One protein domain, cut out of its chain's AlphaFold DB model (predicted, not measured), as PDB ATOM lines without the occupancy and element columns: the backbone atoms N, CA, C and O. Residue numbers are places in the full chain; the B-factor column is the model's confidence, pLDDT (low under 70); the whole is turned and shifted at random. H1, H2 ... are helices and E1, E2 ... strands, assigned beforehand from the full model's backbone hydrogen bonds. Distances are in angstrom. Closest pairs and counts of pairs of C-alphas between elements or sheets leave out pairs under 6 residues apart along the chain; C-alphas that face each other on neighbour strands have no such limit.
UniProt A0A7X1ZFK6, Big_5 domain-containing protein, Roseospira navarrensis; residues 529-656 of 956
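What this domain is: This is residues 529 to 656 of the 956 residues of the protein "Big_5 domain-containing protein" of Roseospira navarrensis (UniProt A0A7X1ZFK6). The domain is a sandwich, two antiparallel sheets face to face, with the strongly twisted sheet E4 E3 E6 E7 as one layer and the smaller sheet E1 E2 E5 as the other, their strands crossed at 35 degrees. The sheets come closest along one side, where E1 is near E7; the short helix H1 lies away from both layers, and residues 560 to 566, in the link E2 to E3, stick out. The printed part has 128 residues with seven named strands and one named helix, in the order E1 E2 E3 E4 H1 E5 E6 E7. It is mostly strand, with under half of the residues in named elements. The whole is compact, with a radius of gyration of the C-alphas of 15.8 A and spans of 53 by 36 by 22 A.

Where its parts are: In the larger sheet, E4 is residues 592 to 598, 15.2 A; E3, the longest strand, is 570 to 579, 27.5 A; E6 is 629 to 636, 22.7 A; and E7 is 646 to 651, 17.2 A, with C-alpha 651 at (0.577, 10.505, -1.673). In the other sheet, E1 is residues 529 to 534, 16.6 A, beginning at C-alpha 529 (-2.159, 20.669, 7.226); E2 is 548 to 555, 22.5 A; and E5 is 615 to 620, 14.1 A. H1 is residues 605 to 609, 6.1 A, with C-alpha 605 at (-11.719, 37.246, -1.908).

How they stand to each other: E4 and E7 are the edge strands of the larger sheet. E3 bends by 52 degrees at residue 573. The hairpin E3 and E4 has N 573 and O 595 at 2.9 A, within hydrogen-bond range. E3 and E6 have N 576 and O 633 at 3.1 A; the hairpin E6 and E7 has N 632 and O 648 at 3.0 A. In the smaller sheet, the hairpin E1 and E2 has N 532 and O 551 at 2.9 A, and E2 and E5 have N 550 and O 617 at 3.2 A. Between the sheets, the closest C-alphas of E1 and E7 are those of Ile 529 and Ala 648, 5.7 A apart. Those of E3 and E5 are Arg 576 and Leu 617, 7.6 A apart. H1 is not on either sheet, and its one O i to N i+4 pair is within hydrogen-bond range.

The domain as a whole: The C-alphas of Ala 563 and Pro 656 are the two farthest apart, at 53.1 A. The printed part has no cut. The links E1 to E2, E2 to E3 and E3 to E4 are long. Residues 542 to 543 pair, parallel, with residues 654 to 655. The mean pLDDT of the printed part is 94.5; residues 639 to 641 are under 70.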
ATOM      1  N   ILE A 529      -2.887  20.491   8.481       97.38
ATOM      2  CA  ILE A 529      -2.159  20.669   7.226       97.38
ATOM      3  C   ILE A 529      -2.757  19.738   6.176       97.38
ATOM      4  O   ILE A 529      -2.912  18.535   6.402       97.38
ATOM      5  N   GLU A 530      -3.064  20.297   5.013       96.12
ATOM      6  CA  GLU A 530      -3.348  19.553   3.787       96.12
ATOM      7  C   GLU A 530      -2.522  20.146   2.655       96.12
ATOM      8  O   GLU A 530      -2.294  21.355   2.616       96.12
ATOM      9  N   SER A 531      -2.046  19.308   1.746       95.94
ATOM     10  CA  SER A 531      -1.317  19.758   0.570       95.94
ATOM     11  C   SER A 531      -1.833  19.065  -0.679       95.94
ATOM     12  O   SER A 531      -2.410  17.979  -0.601       95.94
ATOM     13  N   ASN A 532      -1.646  19.751  -1.800       96.00
ATOM     14  CA  ASN A 532      -1.909  19.256  -3.135       96.00
ATOM     15  C   ASN A 532      -0.735  19.638  -4.036       96.00
ATOM     16  O   ASN A 532      -0.246  20.779  -4.006       96.00
ATOM     17  N   THR A 533      -0.316  18.703  -4.875       96.75
ATOM     18  CA  THR A 533       0.764  18.886  -5.833       96.75
ATOM     19  C   THR A 533       0.192  19.209  -7.207       96.75
ATOM     20  O   THR A 533      -0.723  18.554  -7.703       96.75
ATOM     21  N   PHE A 534       0.761  20.224  -7.858       96.31
ATOM     22  CA  PHE A 534       0.342  20.677  -9.178       96.31
ATOM     23  C   PHE A 534       1.534  20.707 -10.134       96.31
ATOM     24  O   PHE A 534       2.484  21.450  -9.904       96.31
ATOM     25  N   GLN A 535       1.455  19.991 -11.256       91.69
ATOM     26  CA  GLN A 535       2.264  20.300 -12.449       91.69
ATOM     27  C   GLN A 535       1.494  21.161 -13.454       91.69
ATOM     28  O   GLN A 535       2.073  22.016 -14.115       91.69
ATOM     29  N   VAL A 536       0.179  20.952 -13.556       93.56
ATOM     30  CA  VAL A 536      -0.760  21.820 -14.285       93.56
ATOM     31  C   VAL A 536      -2.121  21.738 -13.596       93.56
ATOM     32  O   VAL A 536      -2.604  22.735 -13.063       93.56
ATOM     33  N   ALA A 537      -2.696  20.535 -13.561       94.81
ATOM     34  CA  ALA A 537      -3.917  20.211 -12.836       94.81
ATOM     35  C   ALA A 537      -3.602  19.663 -11.433       94.81
ATOM     36  O   ALA A 537      -2.515  19.124 -11.208       94.81
ATOM     37  N   ILE A 538      -4.554  19.823 -10.513       95.00
ATOM     38  CA  ILE A 538      -4.483  19.308  -9.140       95.00
ATOM     39  C   ILE A 538      -4.344  17.782  -9.116       95.00
ATOM     40  O   ILE A 538      -5.072  17.083  -9.830       95.00
ATOM     41  N   ASP A 539      -3.417  17.278  -8.296       91.38
ATOM     42  CA  ASP A 539      -3.202  15.852  -8.012       91.38
ATOM     43  C   ASP A 539      -3.229  14.984  -9.287       91.38
ATOM     44  O   ASP A 539      -3.883  13.936  -9.368       91.38
ATOM     45  N   ALA A 540      -2.610  15.495 -10.353       93.38
ATOM     46  CA  ALA A 540      -2.403  14.761 -11.591       93.38
ATOM     47  C   ALA A 540      -1.100  13.953 -11.490       93.38
ATOM     48  O   ALA A 540      -0.154  14.425 -10.850       93.38
ATOM     49  N   PRO A 541      -1.010  12.782 -12.148       95.75
ATOM     50  CA  PRO A 541       0.223  12.011 -12.188       95.75
ATOM     51  C   PRO A 541       1.417  12.861 -12.635       95.75
ATOM     52  O   PRO A 541       1.357  13.565 -13.648       95.75
ATOM     53  N   LEU A 542       2.506  12.789 -11.872       96.38
ATOM     54  CA  LEU A 542       3.718  13.548 -12.129       96.38
ATOM     55  C   LEU A 542       4.451  12.990 -13.347       96.38
ATOM     56  O   LEU A 542       4.785  11.804 -13.414       96.38
ATOM     57  N   VAL A 543       4.746  13.882 -14.286       94.62
ATOM     58  CA  VAL A 543       5.636  13.637 -15.418       94.62
ATOM     59  C   VAL A 543       7.033  14.104 -15.035       94.62
ATOM     60  O   VAL A 543       7.214  15.223 -14.552       94.62
ATOM     61  N   ARG A 544       8.038  13.254 -15.245       94.31
ATOM     62  CA  ARG A 544       9.433  13.595 -14.936       94.31
ATOM     63  C   ARG A 544       9.867  14.883 -15.631       94.31
ATOM     64  O   ARG A 544       9.422  15.156 -16.742       94.31
ATOM     65  N   ASP A 545      10.763  15.638 -15.005       94.31
ATOM     66  CA  ASP A 545      11.389  16.848 -15.563       94.31
ATOM     67  C   ASP A 545      10.413  17.994 -15.907       94.31
ATOM     68  O   ASP A 545      10.815  19.027 -16.448       94.31
ATOM     69  N   LYS A 546       9.133  17.866 -15.536       95.19
ATOM     70  CA  LYS A 546       8.139  18.934 -15.628       95.19
ATOM     71  C   LYS A 546       8.034  19.659 -14.280       95.19
ATOM     72  O   LYS A 546       7.843  18.995 -13.261       95.19
ATOM     73  N   PRO A 547       8.141  21.000 -14.236       96.25
ATOM     74  CA  PRO A 547       8.038  21.745 -12.986       96.25
ATOM     75  C   PRO A 547       6.739  21.465 -12.232       96.25
ATOM     76  O   PRO A 547       5.683  21.348 -12.853       96.25
ATOM     77  N   ALA A 548       6.827  21.414 -10.904       96.94
ATOM     78  CA  ALA A 548       5.699  21.226 -10.003       96.94
ATOM     79  C   ALA A 548       5.707  22.279  -8.883       96.94
ATOM     80  O   ALA A 548       6.752  22.818  -8.512       96.94
ATOM     81  N   VAL A 549       4.532  22.555  -8.322       97.81
ATOM     82  CA  VAL A 549       4.354  23.334  -7.094       97.81
ATOM     83  C   VAL A 549       3.621  22.486  -6.064       97.81
ATOM     84  O   VAL A 549       2.627  21.835  -6.379       97.81
ATOM     85  N   ILE A 550       4.107  22.522  -4.826       98.12
ATOM     86  CA  ILE A 550       3.424  21.923  -3.677       98.12
ATOM     87  C   ILE A 550       2.661  23.052  -2.993       98.12
ATOM     88  O   ILE A 550       3.264  23.972  -2.426       98.12
ATOM     89  N   ARG A 551       1.334  23.018  -3.084       97.75
ATOM     90  CA  ARG A 551       0.457  24.010  -2.465       97.75
ATOM     91  C   ARG A 551      -0.059  23.456  -1.153       97.75
ATOM     92  O   ARG A 551      -0.667  22.397  -1.113       97.75
ATOM     93  N   THR A 552       0.186  24.188  -0.079       98.06
ATOM     94  CA  THR A 552      -0.159  23.784   1.283       98.06
ATOM     95  C   THR A 552      -1.224  24.706   1.858       98.06
ATOM     96  O   THR A 552      -1.081  25.933   1.860       98.06
ATOM     97  N   TYR A 553      -2.262  24.092   2.407       97.44
ATOM     98  CA  TYR A 553      -3.315  24.699   3.199       97.44
ATOM     99  C   TYR A 553      -3.029  24.433   4.676       97.44
ATOM    100  O   TYR A 553      -2.977  23.286   5.116       97.44
ATOM    101  N   VAL A 554      -2.847  25.508   5.439       97.75
ATOM    102  CA  VAL A 554      -2.701  25.459   6.897       97.75
ATOM    103  C   VAL A 554      -3.938  26.108   7.490       97.75
ATOM    104  O   VAL A 554      -4.216  27.272   7.205       97.75
ATOM    105  N   LYS A 555      -4.714  25.340   8.252       96.38
ATOM    106  CA  LYS A 555      -6.082  25.696   8.640       96.38
ATOM    107  C   LYS A 555      -6.366  25.315  10.089       96.38
ATOM    108  O   LYS A 555      -5.935  24.265  10.547       96.38
ATOM    109  N   TRP A 556      -7.106  26.172  10.778       97.31
ATOM    110  CA  TRP A 556      -7.602  25.971  12.138       97.31
ATOM    111  C   TRP A 556      -8.911  26.745  12.306       97.31
ATOM    112  O   TRP A 556      -9.165  27.689  11.543       97.31
ATOM    113  N   ALA A 557      -9.758  26.325  13.239       95.25
ATOM    114  CA  ALA A 557     -11.050  26.937  13.498       95.25
ATOM    115  C   ALA A 557     -10.933  28.062  14.546       95.25
ATOM    116  O   ALA A 557      -9.973  28.113  15.320       95.25
ATOM    117  N   PRO A 558     -11.877  29.018  14.563       94.12
ATOM    118  CA  PRO A 558     -12.097  29.851  15.740       94.12
ATOM    119  C   PRO A 558     -12.601  29.000  16.916       94.12
ATOM    120  O   PRO A 558     -13.397  28.078  16.726       94.12
ATOM    121  N   ASP A 559     -12.177  29.343  18.129       93.00
ATOM    122  CA  ASP A 559     -12.662  28.750  19.369       93.00
ATOM    123  C   ASP A 559     -13.939  29.489  19.809       93.00
ATOM    124  O   ASP A 559     -13.878  30.643  20.240       93.00
ATOM    125  N   PRO A 560     -15.121  28.846  19.762       90.75
ATOM    126  CA  PRO A 560     -16.393  29.520  20.021       90.75
ATOM    127  C   PRO A 560     -16.536  30.059  21.453       90.75
ATOM    128  O   PRO A 560     -17.443  30.852  21.718       90.75
ATOM    129  N   ASP A 561     -15.687  29.623  22.390       93.25
ATOM    130  CA  ASP A 561     -15.695  30.111  23.766       93.25
ATOM    131  C   ASP A 561     -14.876  31.403  23.944       93.25
ATOM    132  O   ASP A 561     -15.101  32.153  24.905       93.25
ATOM    133  N   ILE A 562     -13.902  31.659  23.069       95.56
ATOM    134  CA  ILE A 562     -12.936  32.752  23.199       95.56
ATOM    135  C   ILE A 562     -13.449  33.990  22.464       95.56
ATOM    136  O   ILE A 562     -14.118  33.914  21.444       95.56
ATOM    137  N   ALA A 563     -13.185  35.171  23.024       94.50
ATOM    138  CA  ALA A 563     -13.559  36.414  22.359       94.50
ATOM    139  C   ALA A 563     -12.676  36.664  21.124       94.50
ATOM    140  O   ALA A 563     -11.453  36.588  21.237       94.50
ATOM    141  N   ASP A 564     -13.261  37.085  19.997       91.81
ATOM    142  CA  ASP A 564     -12.579  37.287  18.704       91.81
ATOM    143  C   ASP A 564     -11.249  38.066  18.805       91.81
ATOM    144  O   ASP A 564     -10.258  37.738  18.154       91.81
ATOM    145  N   GLY A 565     -11.190  39.108  19.646       91.62
ATOM    146  CA  GLY A 565      -9.993  39.942  19.833       91.62
ATOM    147  C   GLY A 565      -8.831  39.261  20.575       91.62
ATOM    148  O   GLY A 565      -7.733  39.828  20.661       91.62
ATOM    149  N   TRP A 566      -9.071  38.072  21.125       96.00
ATOM    150  CA  TRP A 566      -8.139  37.272  21.918       96.00
ATOM    151  C   TRP A 566      -7.719  35.977  21.227       96.00
ATOM    152  O   TRP A 566      -6.875  35.262  21.762       96.00
ATOM    153  N   GLU A 567      -8.230  35.709  20.032       96.44
ATOM    154  CA  GLU A 567      -7.819  34.572  19.219       96.44
ATOM    155  C   GLU A 567      -6.621  34.911  18.325       96.44
ATOM    156  O   GLU A 567      -6.445  36.041  17.851       96.44
ATOM    157  N   VAL A 568      -5.796  33.904  18.053       97.19
ATOM    158  CA  VAL A 568      -4.731  33.982  17.058       97.19
ATOM    159  C   VAL A 568      -5.354  33.859  15.670       97.19
ATOM    160  O   VAL A 568      -5.809  32.799  15.242       97.19
ATOM    161  N   THR A 569      -5.346  34.976  14.949       97.19
ATOM    162  CA  THR A 569      -5.841  35.074  13.566       97.19
ATOM    163  C   THR A 569      -4.736  34.903  12.531       97.19
ATOM    164  O   THR A 569      -5.015  34.645  11.361       97.19
ATOM    165  N   ASP A 570      -3.474  35.018  12.944       97.38
ATOM    166  CA  ASP A 570      -2.315  34.703  12.124       97.38
ATOM    167  C   ASP A 570      -1.085  34.385  12.974       97.38
ATOM    168  O   ASP A 570      -0.932  34.900  14.079       97.38
ATOM    169  N   PHE A 571      -0.181  33.568  12.441       96.94
ATOM    170  CA  PHE A 571       1.104  33.285  13.072       96.94
ATOM    171  C   PHE A 571       2.232  33.186  12.045       96.94
ATOM    172  O   PHE A 571       2.023  33.151  10.829       96.94
ATOM    173  N   ARG A 572       3.470  33.198  12.544       96.75
ATOM    174  CA  ARG A 572       4.680  33.047  11.731       96.75
ATOM    175  C   ARG A 572       5.188  31.615  11.784       96.75
ATOM    176  O   ARG A 572       5.243  31.060  12.878       96.75
ATOM    177  N   ALA A 573       5.606  31.057  10.651       97.69
ATOM    178  CA  ALA A 573       6.139  29.698  10.563       97.69
ATOM    179  C   ALA A 573       7.216  29.530   9.483       97.69
ATOM    180  O   ALA A 573       7.297  30.308   8.530       97.69
ATOM    181  N   HIS A 574       8.025  28.491   9.642       97.31
ATOM    182  CA  HIS A 574       8.860  27.909   8.602       97.31
ATOM    183  C   HIS A 574       8.082  26.777   7.931       97.31
ATOM    184  O   HIS A 574       7.463  25.967   8.622       97.31
ATOM    185  N   VAL A 575       8.089  26.734   6.601       98.31
ATOM    186  CA  VAL A 575       7.366  25.720   5.828       98.31
ATOM    187  C   VAL A 575       8.301  25.075   4.823       98.31
ATOM    188  O   VAL A 575       8.998  25.761   4.069       98.31
ATOM    189  N   ARG A 576       8.309  23.745   4.817       97.81
ATOM    190  CA  ARG A 576       9.162  22.922   3.958       97.81
ATOM    191  C   ARG A 576       8.421  21.666   3.521       97.81
ATOM    192  O   ARG A 576       7.550  21.182   4.235       97.81
ATOM    193  N   ALA A 577       8.788  21.144   2.359       97.81
ATOM    194  CA  ALA A 577       8.294  19.872   1.851       97.81
ATOM    195  C   ALA A 577       9.464  18.919   1.637       97.81
ATOM    196  O   ALA A 577      10.486  19.318   1.078       97.81
ATOM    197  N   ARG A 578       9.322  17.675   2.086       97.00
ATOM    198  CA  ARG A 578      10.338  16.621   1.989       97.00
ATOM    199  C   ARG A 578       9.736  15.362   1.388       97.00
ATOM    200  O   ARG A 578       8.515  15.224   1.326       97.00
ATOM    201  N   ASN A 579      10.594  14.432   0.986       96.00
ATOM    202  CA  ASN A 579      10.154  13.072   0.712       96.00
ATOM    203  C   ASN A 579       9.643  12.446   2.025       96.00
ATOM    204  O   ASN A 579      10.350  12.453   3.032       96.00
ATOM    205  N   ALA A 580       8.417  11.923   2.032       94.06
ATOM    206  CA  ALA A 580       7.851  11.281   3.217       94.06
ATOM    207  C   ALA A 580       8.628  10.024   3.655       94.06
ATOM    208  O   ALA A 580       8.642   9.717   4.849       94.06
ATOM    209  N   ASP A 581       9.294   9.346   2.715       92.25
ATOM    210  CA  ASP A 581      10.128   8.162   2.962       92.25
ATOM    211  C   ASP A 581      11.526   8.515   3.501       92.25
ATOM    212  O   ASP A 581      12.200   7.660   4.077       92.25
ATOM    213  N   ASP A 582      11.950   9.775   3.353       92.75
ATOM    214  CA  ASP A 582      13.212  10.304   3.884       92.75
ATOM    215  C   ASP A 582      13.008  11.681   4.556       92.75
ATOM    216  O   ASP A 582      13.378  12.719   3.997       92.75
ATOM    217  N   PRO A 583      12.409  11.724   5.766       86.88
ATOM    218  CA  PRO A 583      12.115  12.979   6.466       86.88
ATOM    219  C   PRO A 583      13.358  13.792   6.855       86.88
ATOM    220  O   PRO A 583      13.256  14.998   7.071       86.88
ATOM    221  N   ASP A 584      14.526  13.154   6.943       90.00
ATOM    222  CA  ASP A 584      15.797  13.820   7.250       90.00
ATOM    223  C   ASP A 584      16.548  14.263   5.973       90.00
ATOM    224  O   ASP A 584      17.534  15.007   6.049       90.00
ATOM    225  N   GLY A 585      16.074  13.841   4.794       91.25
ATOM    226  CA  GLY A 585      16.608  14.188   3.480       91.25
ATOM    227  C   GLY A 585      16.383  15.653   3.093       91.25
ATOM    228  O   GLY A 585      15.635  16.367   3.758       91.25
ATOM    229  N   PRO A 586      17.029  16.161   2.028       93.69
ATOM    230  CA  PRO A 586      16.872  17.550   1.591       93.69
ATOM    231  C   PRO A 586      15.416  17.876   1.208       93.69
ATOM    232  O   PRO A 586      14.684  16.992   0.760       93.69
ATOM    233  N   PRO A 587      14.972  19.138   1.360       95.94
ATOM    234  CA  PRO A 587      13.629  19.517   0.950       95.94
ATOM    235  C   PRO A 587      13.486  19.471  -0.580       95.94
ATOM    236  O   PRO A 587      14.420  19.809  -1.308       95.94
ATOM    237  N   LEU A 588      12.300  19.081  -1.056       95.94
ATOM    238  CA  LEU A 588      11.949  18.970  -2.482       95.94
ATOM    239  C   LEU A 588      11.914  20.342  -3.179       95.94
ATOM    240  O   LEU A 588      12.171  20.455  -4.375       95.94
ATOM    241  N   ALA A 589      11.631  21.394  -2.411       96.38
ATOM    242  CA  ALA A 589      11.602  22.788  -2.838       96.38
ATOM    243  C   ALA A 589      12.331  23.680  -1.810       96.38
ATOM    244  O   ALA A 589      12.482  23.278  -0.653       96.38
ATOM    245  N   PRO A 590      12.775  24.898  -2.177       96.88
ATOM    246  CA  PRO A 590      13.340  25.848  -1.226       96.88
ATOM    247  C   PRO A 590      12.388  26.134  -0.055       96.88
ATOM    248  O   PRO A 590      11.208  26.422  -0.249       96.88
ATOM    249  N   GLU A 591      12.926  26.082   1.163       96.06
ATOM    250  CA  GLU A 591      12.188  26.378   2.393       96.06
ATOM    251  C   GLU A 591      11.715  27.838   2.439       96.06
ATOM    252  O   GLU A 591      12.456  28.769   2.103       96.06
ATOM    253  N   LEU A 592      10.492  28.044   2.935       97.38
ATOM    254  CA  LEU A 592       9.949  29.365   3.224       97.38
ATOM    255  C   LEU A 592      10.083  29.663   4.714       97.38
ATOM    256  O   LEU A 592       9.479  29.010   5.559       97.38
ATOM    257  N   VAL A 593      10.876  30.680   5.037       96.25
ATOM    258  CA  VAL A 593      11.256  31.034   6.410       96.25
ATOM    259  C   VAL A 593      10.412  32.210   6.903       96.25
ATOM    260  O   VAL A 593      10.307  33.227   6.217       96.25
ATOM    261  N   ASN A 594       9.872  32.115   8.124       95.00
ATOM    262  CA  ASN A 594       9.132  33.199   8.791       95.00
ATOM    263  C   ASN A 594       7.924  33.727   7.977       95.00
ATOM    264  O   ASN A 594       7.605  34.927   7.959       95.00
ATOM    265  N   MET A 595       7.244  32.818   7.282       95.88
ATOM    266  CA  MET A 595       6.042  33.102   6.509       95.88
ATOM    267  C   MET A 595       4.866  33.403   7.438       95.88
ATOM    268  O   MET A 595       4.725  32.780   8.485       95.88
ATOM    269  N   ARG A 596       4.029  34.378   7.065       97.12
ATOM    270  CA  ARG A 596       2.772  34.671   7.765       97.12
ATOM    271  C   ARG A 596       1.685  33.736   7.250       97.12
ATOM    272  O   ARG A 596       1.434  33.725   6.049       97.12
ATOM    273  N   ILE A 597       1.033  33.022   8.152       97.56
ATOM    274  CA  ILE A 597      -0.100  32.141   7.876       97.56
ATOM    275  C   ILE A 597      -1.306  32.727   8.605       97.56
ATOM    276  O   ILE A 597      -1.182  33.059   9.780       97.56
ATOM    277  N   LYS A 598      -2.439  32.896   7.917       97.50
ATOM    278  CA  LYS A 598      -3.668  33.477   8.475       97.50
ATOM    279  C   LYS A 598      -4.745  32.402   8.634       97.50
ATOM    280  O   LYS A 598      -4.712  31.395   7.934       97.50
ATOM    281  N   ARG A 599      -5.708  32.640   9.519       96.31
ATOM    282  CA  ARG A 599      -6.849  31.745   9.719       96.31
ATOM    283  C   ARG A 599      -7.810  31.815   8.519       96.31
ATOM    284  O   ARG A 599      -8.000  32.920   7.992       96.31
ATOM    285  N   PRO A 600      -8.419  30.694   8.080       95.38
ATOM    286  CA  PRO A 600      -9.248  30.635   6.870       95.38
ATOM    287  C   PRO A 600     -10.373  31.677   6.744       95.38
ATOM    288  O   PRO A 600     -10.578  32.236   5.669       95.38
ATOM    289  N   ASP A 601     -11.061  32.002   7.836       94.25
ATOM    290  CA  ASP A 601     -12.149  32.992   7.904       94.25
ATOM    291  C   ASP A 601     -11.686  34.448   7.693       94.25
ATOM    292  O   ASP A 601     -12.495  35.335   7.423       94.25
ATOM    293  N   THR A 602     -10.378  34.715   7.777       95.56
ATOM    294  CA  THR A 602      -9.809  36.072   7.688       95.56
ATOM    295  C   THR A 602      -9.288  36.443   6.296       95.56
ATOM    296  O   THR A 602      -8.739  37.540   6.095       95.56
ATOM    297  N   TYR A 603      -9.408  35.543   5.318       95.44
ATOM    298  CA  TYR A 603      -8.956  35.795   3.953       95.44
ATOM    299  C   TYR A 603      -9.943  36.652   3.160       95.44
ATOM    300  O   TYR A 603     -11.155  36.462   3.171       95.44
ATOM    301  N   THR A 604      -9.403  37.601   2.403       95.94
ATOM    302  CA  THR A 604     -10.177  38.388   1.445       95.94
ATOM    303  C   THR A 604     -10.418  37.590   0.157       95.94
ATOM    304  O   THR A 604      -9.560  36.803  -0.249       95.94
ATOM    305  N   PRO A 605     -11.499  37.871  -0.600       95.25
ATOM    306  CA  PRO A 605     -11.719  37.246  -1.908       95.25
ATOM    307  C   PRO A 605     -10.558  37.450  -2.894       95.25
ATOM    308  O   PRO A 605     -10.343  36.643  -3.795       95.25
ATOM    309  N   ARG A 606      -9.789  38.540  -2.741       96.31
ATOM    310  CA  ARG A 606      -8.580  38.771  -3.541       96.31
ATOM    311  C   ARG A 606      -7.469  37.797  -3.154       96.31
ATOM    312  O   ARG A 606      -6.868  37.248  -4.068       96.31
ATOM    313  N   GLU A 607      -7.188  37.628  -1.862       96.81
ATOM    314  CA  GLU A 607      -6.147  36.705  -1.386       96.81
ATOM    315  C   GLU A 607      -6.440  35.277  -1.869       96.81
ATOM    316  O   GLU A 607      -5.558  34.647  -2.445       96.81
ATOM    317  N   ILE A 608      -7.696  34.828  -1.753       96.12
ATOM    318  CA  ILE A 608      -8.155  33.512  -2.236       96.12
ATOM    319  C   ILE A 608      -7.943  33.380  -3.753       96.12
ATOM    320  O   ILE A 608      -7.268  32.468  -4.226       96.12
ATOM    321  N   ARG A 609      -8.408  34.362  -4.536       96.19
ATOM    322  CA  ARG A 609      -8.243  34.374  -6.000       96.19
ATOM    323  C   ARG A 609      -6.787  34.331  -6.454       96.19
ATOM    324  O   ARG A 609      -6.495  33.789  -7.516       96.19
ATOM    325  N   MET A 610      -5.886  34.931  -5.684       96.94
ATOM    326  CA  MET A 610      -4.453  34.971  -5.983       96.94
ATOM    327  C   MET A 610      -3.674  33.798  -5.359       96.94
ATOM    328  O   MET A 610      -2.457  33.769  -5.508       96.94
ATOM    329  N   ALA A 611      -4.343  32.858  -4.672       96.25
ATOM    330  CA  ALA A 611      -3.731  31.798  -3.859       96.25
ATOM    331  C   ALA A 611      -2.784  32.308  -2.748       96.25
ATOM    332  O   ALA A 611      -1.954  31.559  -2.231       96.25
ATOM    333  N   GLU A 612      -2.927  33.571  -2.331       95.81
ATOM    334  CA  GLU A 612      -2.200  34.167  -1.197       95.81
ATOM    335  C   GLU A 612      -2.700  33.597   0.151       95.81
ATOM    336  O   GLU A 612      -2.050  33.770   1.180       95.81
ATOM    337  N   ASN A 613      -3.838  32.887   0.147       94.75
ATOM    338  CA  ASN A 613      -4.373  32.119   1.275       94.75
ATOM    339  C   ASN A 613      -3.675  30.771   1.515       94.75
ATOM    340  O   ASN A 613      -4.073  30.021   2.400       94.75
ATOM    341  N   THR A 614      -2.655  30.446   0.724       96.69
ATOM    342  CA  THR A 614      -1.935  29.170   0.789       96.69
ATOM    343  C   THR A 614      -0.433  29.387   0.793       96.69
ATOM    344  O   THR A 614       0.064  30.448   0.409       96.69
ATOM    345  N   VAL A 615       0.305  28.363   1.211       98.00
ATOM    346  CA  VAL A 615       1.762  28.332   1.114       98.00
ATOM    347  C   VAL A 615       2.150  27.566  -0.146       98.00
ATOM    348  O   VAL A 615       1.904  26.369  -0.241       98.00
ATOM    349  N   ASN A 616       2.744  28.251  -1.122       97.81
ATOM    350  CA  ASN A 616       3.144  27.658  -2.399       97.81
ATOM    351  C   ASN A 616       4.665  27.460  -2.433       97.81
ATOM    352  O   ASN A 616       5.417  28.437  -2.428       97.81
ATOM    353  N   LEU A 617       5.112  26.205  -2.464       98.19
ATOM    354  CA  LEU A 617       6.525  25.831  -2.529       98.19
ATOM    355  C   LEU A 617       6.927  25.588  -3.992       98.19
ATOM    356  O   LEU A 617       6.593  24.560  -4.581       98.19
ATOM    357  N   PHE A 618       7.609  26.574  -4.577       97.69
ATOM    358  CA  PHE A 618       8.033  26.601  -5.983       97.69
ATOM    359  C   PHE A 618       9.440  26.040  -6.199       97.69
ATOM    360  O   PHE A 618      10.217  25.915  -5.260       97.69
ATOM    361  N   GLY A 619       9.819  25.798  -7.455       95.88
ATOM    362  CA  GLY A 619      11.185  25.417  -7.827       95.88
ATOM    363  C   GLY A 619      11.489  23.923  -7.719       95.88
ATOM    364  O   GLY A 619      12.651  23.542  -7.840       95.88
ATOM    365  N   TRP A 620      10.467  23.088  -7.520       96.44
ATOM    366  CA  TRP A 620      10.593  21.639  -7.611       96.44
ATOM    367  C   TRP A 620      10.419  21.182  -9.065       96.44
ATOM    368  O   TRP A 620       9.521  21.627  -9.778       96.44
ATOM    369  N   THR A 621      11.314  20.319  -9.538       96.00
ATOM    370  CA  THR A 621      11.234  19.678 -10.859       96.00
ATOM    371  C   THR A 621      11.428  18.178 -10.657       96.00
ATOM    372  O   THR A 621      12.573  17.719 -10.629       96.00
ATOM    373  N   PRO A 622      10.331  17.437 -10.425       94.12
ATOM    374  CA  PRO A 622      10.393  16.053  -9.987       94.12
ATOM    375  C   PRO A 622      11.144  15.123 -10.941       94.12
ATOM    376  O   PRO A 622      10.928  15.152 -12.157       94.12
ATOM    377  N   GLN A 623      11.988  14.253 -10.382       93.44
ATOM    378  CA  GLN A 623      12.543  13.089 -11.079       93.44
ATOM    379  C   GLN A 623      11.626  11.875 -10.908       93.44
ATOM    380  O   GLN A 623      11.011  11.717  -9.860       93.44
ATOM    381  N   TYR A 624      11.542  11.010 -11.926       91.94
ATOM    382  CA  TYR A 624      10.631   9.858 -11.914       91.94
ATOM    383  C   TYR A 624      10.819   8.983 -10.664       91.94
ATOM    384  O   TYR A 624      11.933   8.531 -10.398       91.94
ATOM    385  N   GLU A 625       9.725   8.753  -9.931       90.31
ATOM    386  CA  GLU A 625       9.669   7.923  -8.718       90.31
ATOM    387  C   GLU A 625      10.639   8.349  -7.594       90.31
ATOM    388  O   GLU A 625      11.001   7.542  -6.739       90.31
ATOM    389  N   GLU A 626      11.055   9.621  -7.540       93.62
ATOM    390  CA  GLU A 626      11.979  10.088  -6.491       93.62
ATOM    391  C   GLU A 626      11.360  10.124  -5.082       93.62
ATOM    392  O   GLU A 626      12.087  10.118  -4.086       93.62
ATOM    393  N   ALA A 627      10.027  10.173  -4.996       93.94
ATOM    394  CA  ALA A 627       9.257  10.162  -3.757       93.94
ATOM    395  C   ALA A 627       7.909   9.460  -3.968       93.94
ATOM    396  O   ALA A 627       7.237   9.689  -4.975       93.94
ATOM    397  N   SER A 628       7.484   8.633  -3.008       94.44
ATOM    398  CA  SER A 628       6.144   8.021  -3.021       94.44
ATOM    399  C   SER A 628       5.066   8.944  -2.437       94.44
ATOM    400  O   SER A 628       3.881   8.810  -2.744       94.44
ATOM    401  N   ALA A 629       5.482   9.902  -1.606       96.69
ATOM    402  CA  ALA A 629       4.628  10.905  -0.993       96.69
ATOM    403  C   ALA A 629       5.433  12.164  -0.629       96.69
ATOM    404  O   ALA A 629       6.617  12.094  -0.280       96.69
ATOM    405  N   VAL A 630       4.769  13.317  -0.656       97.00
ATOM    406  CA  VAL A 630       5.277  14.576  -0.101       97.00
ATOM    407  C   VAL A 630       4.909  14.646   1.373       97.00
ATOM    408  O   VAL A 630       3.761  14.433   1.743       97.00
ATOM    409  N   ARG A 631       5.864  14.989   2.233       97.44
ATOM    410  CA  ARG A 631       5.611  15.372   3.624       97.44
ATOM    411  C   ARG A 631       5.806  16.869   3.761       97.44
ATOM    412  O   ARG A 631       6.938  17.351   3.687       97.44
ATOM    413  N   VAL A 632       4.719  17.597   3.990       98.19
ATOM    414  CA  VAL A 632       4.801  19.020   4.320       98.19
ATOM    415  C   VAL A 632       4.968  19.185   5.820       98.19
ATOM    416  O   VAL A 632       4.276  18.538   6.602       98.19
ATOM    417  N   GLU A 633       5.887  20.057   6.213       98.00
ATOM    418  CA  GLU A 633       6.193  20.394   7.595       98.00
ATOM    419  C   GLU A 633       5.953  21.885   7.834       98.00
ATOM    420  O   GLU A 633       6.458  22.730   7.091       98.00
ATOM    421  N   VAL A 634       5.211  22.199   8.896       98.25
ATOM    422  CA  VAL A 634       4.977  23.561   9.380       98.25
ATOM    423  C   VAL A 634       5.559  23.661  10.781       98.25
ATOM    424  O   VAL A 634       5.111  23.000  11.715       98.25
ATOM    425  N   GLU A 635       6.573  24.502  10.926       97.19
ATOM    426  CA  GLU A 635       7.250  24.769  12.189       97.19
ATOM    427  C   GLU A 635       6.967  26.219  12.594       97.19
ATOM    428  O   GLU A 635       7.557  27.140  12.020       97.19
ATOM    429  N   PRO A 636       6.055  26.479  13.548       96.50
ATOM    430  CA  PRO A 636       5.805  27.835  14.012       96.50
ATOM    431  C   PRO A 636       7.097  28.484  14.515       96.50
ATOM    432  O   PRO A 636       7.862  27.885  15.268       96.50
ATOM    433  N   ALA A 637       7.349  29.724  14.104       93.19
ATOM    434  CA  ALA A 637       8.540  30.475  14.466       93.19
ATOM    435  C   ALA A 637       8.452  30.868  15.946       93.19
ATOM    436  O   ALA A 637       7.725  31.795  16.316       93.19
ATOM    437  N   ARG A 638       9.145  30.123  16.806       82.06
ATOM    438  CA  ARG A 638       9.127  30.320  18.260       82.06
ATOM    439  C   ARG A 638      10.246  31.254  18.697       82.06
ATOM    440  O   ARG A 638      11.339  31.229  18.146       82.06
ATOM    441  N   GLN A 639       9.986  32.026  19.750       68.12
ATOM    442  CA  GLN A 639      11.033  32.799  20.426       68.12
ATOM    443  C   GLN A 639      11.882  31.928  21.361       68.12
ATOM    444  O   GLN A 639      13.076  32.165  21.473       68.12
ATOM    445  N   CYS A 640      11.275  30.929  22.018       66.00
ATOM    446  CA  CYS A 640      11.957  30.026  22.949       66.00
ATOM    447  C   CYS A 640      11.337  28.616  22.998       66.00
ATOM    448  O   CYS A 640      10.153  28.402  22.695       66.00
ATOM    449  N   GLY A 641      12.141  27.673  23.502       68.12
ATOM    450  CA  GLY A 641      11.777  26.276  23.748       68.12
ATOM    451  C   GLY A 641      12.079  25.356  22.566       68.12
ATOM    452  O   GLY A 641      12.500  25.805  21.506       68.12
ATOM    453  N   THR A 642      11.863  24.054  22.754       75.06
ATOM    454  CA  THR A 642      12.059  23.058  21.693       75.06
ATOM    455  C   THR A 642      11.129  23.355  20.511       75.06
ATOM    456  O   THR A 642       9.937  23.573  20.748       75.06
ATOM    457  N   PRO A 643      11.614  23.348  19.258       85.62
ATOM    458  CA  PRO A 643      10.752  23.463  18.087       85.62
ATOM    459  C   PRO A 643       9.608  22.442  18.125       85.62
ATOM    460  O   PRO A 643       9.806  21.301  18.543       85.62
ATOM    461  N   ARG A 644       8.408  22.855  17.705       92.19
ATOM    462  CA  ARG A 644       7.294  21.938  17.426       92.19
ATOM    463  C   ARG A 644       7.069  21.958  15.924       92.19
ATOM    464  O   ARG A 644       6.930  23.033  15.350       92.19
ATOM    465  N   VAL A 645       7.091  20.782  15.311       95.12
ATOM    466  CA  VAL A 645       6.912  20.608  13.870       95.12
ATOM    467  C   VAL A 645       5.641  19.803  13.670       95.12
ATOM    468  O   VAL A 645       5.556  18.669  14.136       95.12
ATOM    469  N   PHE A 646       4.677  20.398  12.983       97.12
ATOM    470  CA  PHE A 646       3.481  19.711  12.516       97.12
ATOM    471  C   PHE A 646       3.729  19.212  11.103       97.12
ATOM    472  O   PHE A 646       4.450  19.860  10.340       97.12
ATOM    473  N   SER A 647       3.145  18.077  10.733       96.75
ATOM    474  CA  SER A 647       3.348  17.551   9.387       96.75
ATOM    475  C   SER A 647       2.185  16.725   8.880       96.75
ATOM    476  O   SER A 647       1.600  15.961   9.643       96.75
ATOM    477  N   ALA A 648       1.935  16.801   7.577       95.50
ATOM    478  CA  ALA A 648       0.973  15.952   6.891       95.50
ATOM    479  C   ALA A 648       1.594  15.341   5.625       95.50
ATOM    480  O   ALA A 648       2.313  16.043   4.904       95.50
ATOM    481  N   PRO A 649       1.351  14.045   5.361       95.62
ATOM    482  CA  PRO A 649       1.735  13.411   4.112       95.62
ATOM    483  C   PRO A 649       0.648  13.562   3.037       95.62
ATOM    484  O   PRO A 649      -0.549  13.501   3.326       95.62
ATOM    485  N   GLU A 650       1.086  13.655   1.790       95.62
ATOM    486  CA  GLU A 650       0.288  13.642   0.566       95.62
ATOM    487  C   GLU A 650       0.863  12.571  -0.378       95.62
ATOM    488  O   GLU A 650       2.033  12.670  -0.753       95.62
ATOM    489  N   PRO A 651       0.101  11.526  -0.743       96.38
ATOM    490  CA  PRO A 651       0.577  10.505  -1.673       96.38
ATOM    491  C   PRO A 651       0.753  11.072  -3.086       96.38
ATOM    492  O   PRO A 651      -0.055  11.880  -3.533       96.38
ATOM    493  N   LEU A 652       1.782  10.605  -3.796       96.31
ATOM    494  CA  LEU A 652       2.058  10.996  -5.177       96.31
ATOM    495  C   LEU A 652       1.735   9.863  -6.155       96.31
ATOM    496  O   LEU A 652       1.987   8.689  -5.880       96.31
ATOM    497  N   GLU A 653       1.249  10.237  -7.336       96.12
ATOM    498  CA  GLU A 653       1.124   9.351  -8.493       96.12
ATOM    499  C   GLU A 653       2.135   9.756  -9.569       96.12
ATOM    500  O   GLU A 653       2.412  10.940  -9.760       96.12
ATOM    501  N   TRP A 654       2.676   8.777 -10.293       95.31
ATOM    502  CA  TRP A 654       3.701   8.982 -11.318       95.31
ATOM    503  C   TRP A 654       3.240   8.436 -12.661       95.31
ATOM    504  O   TRP A 654       2.658   7.353 -12.726       95.31
ATOM    505  N   HIS A 655       3.564   9.146 -13.741       94.38
ATOM    506  CA  HIS A 655       3.339   8.665 -15.100       94.38
ATOM    507  C   HIS A 655       4.672   8.517 -15.847       94.38
ATOM    508  O   HIS A 655       5.480   9.450 -15.841       94.38
ATOM    509  N   PRO A 656       4.929   7.390 -16.539       91.38
ATOM    510  CA  PRO A 656       6.200   7.131 -17.223       91.38
ATOM    511  C   PRO A 656       6.343   7.896 -18.555       91.38
ATOM    512  O   PRO A 656       7.064   7.454 -19.446       91.38
TER     513      PRO A 656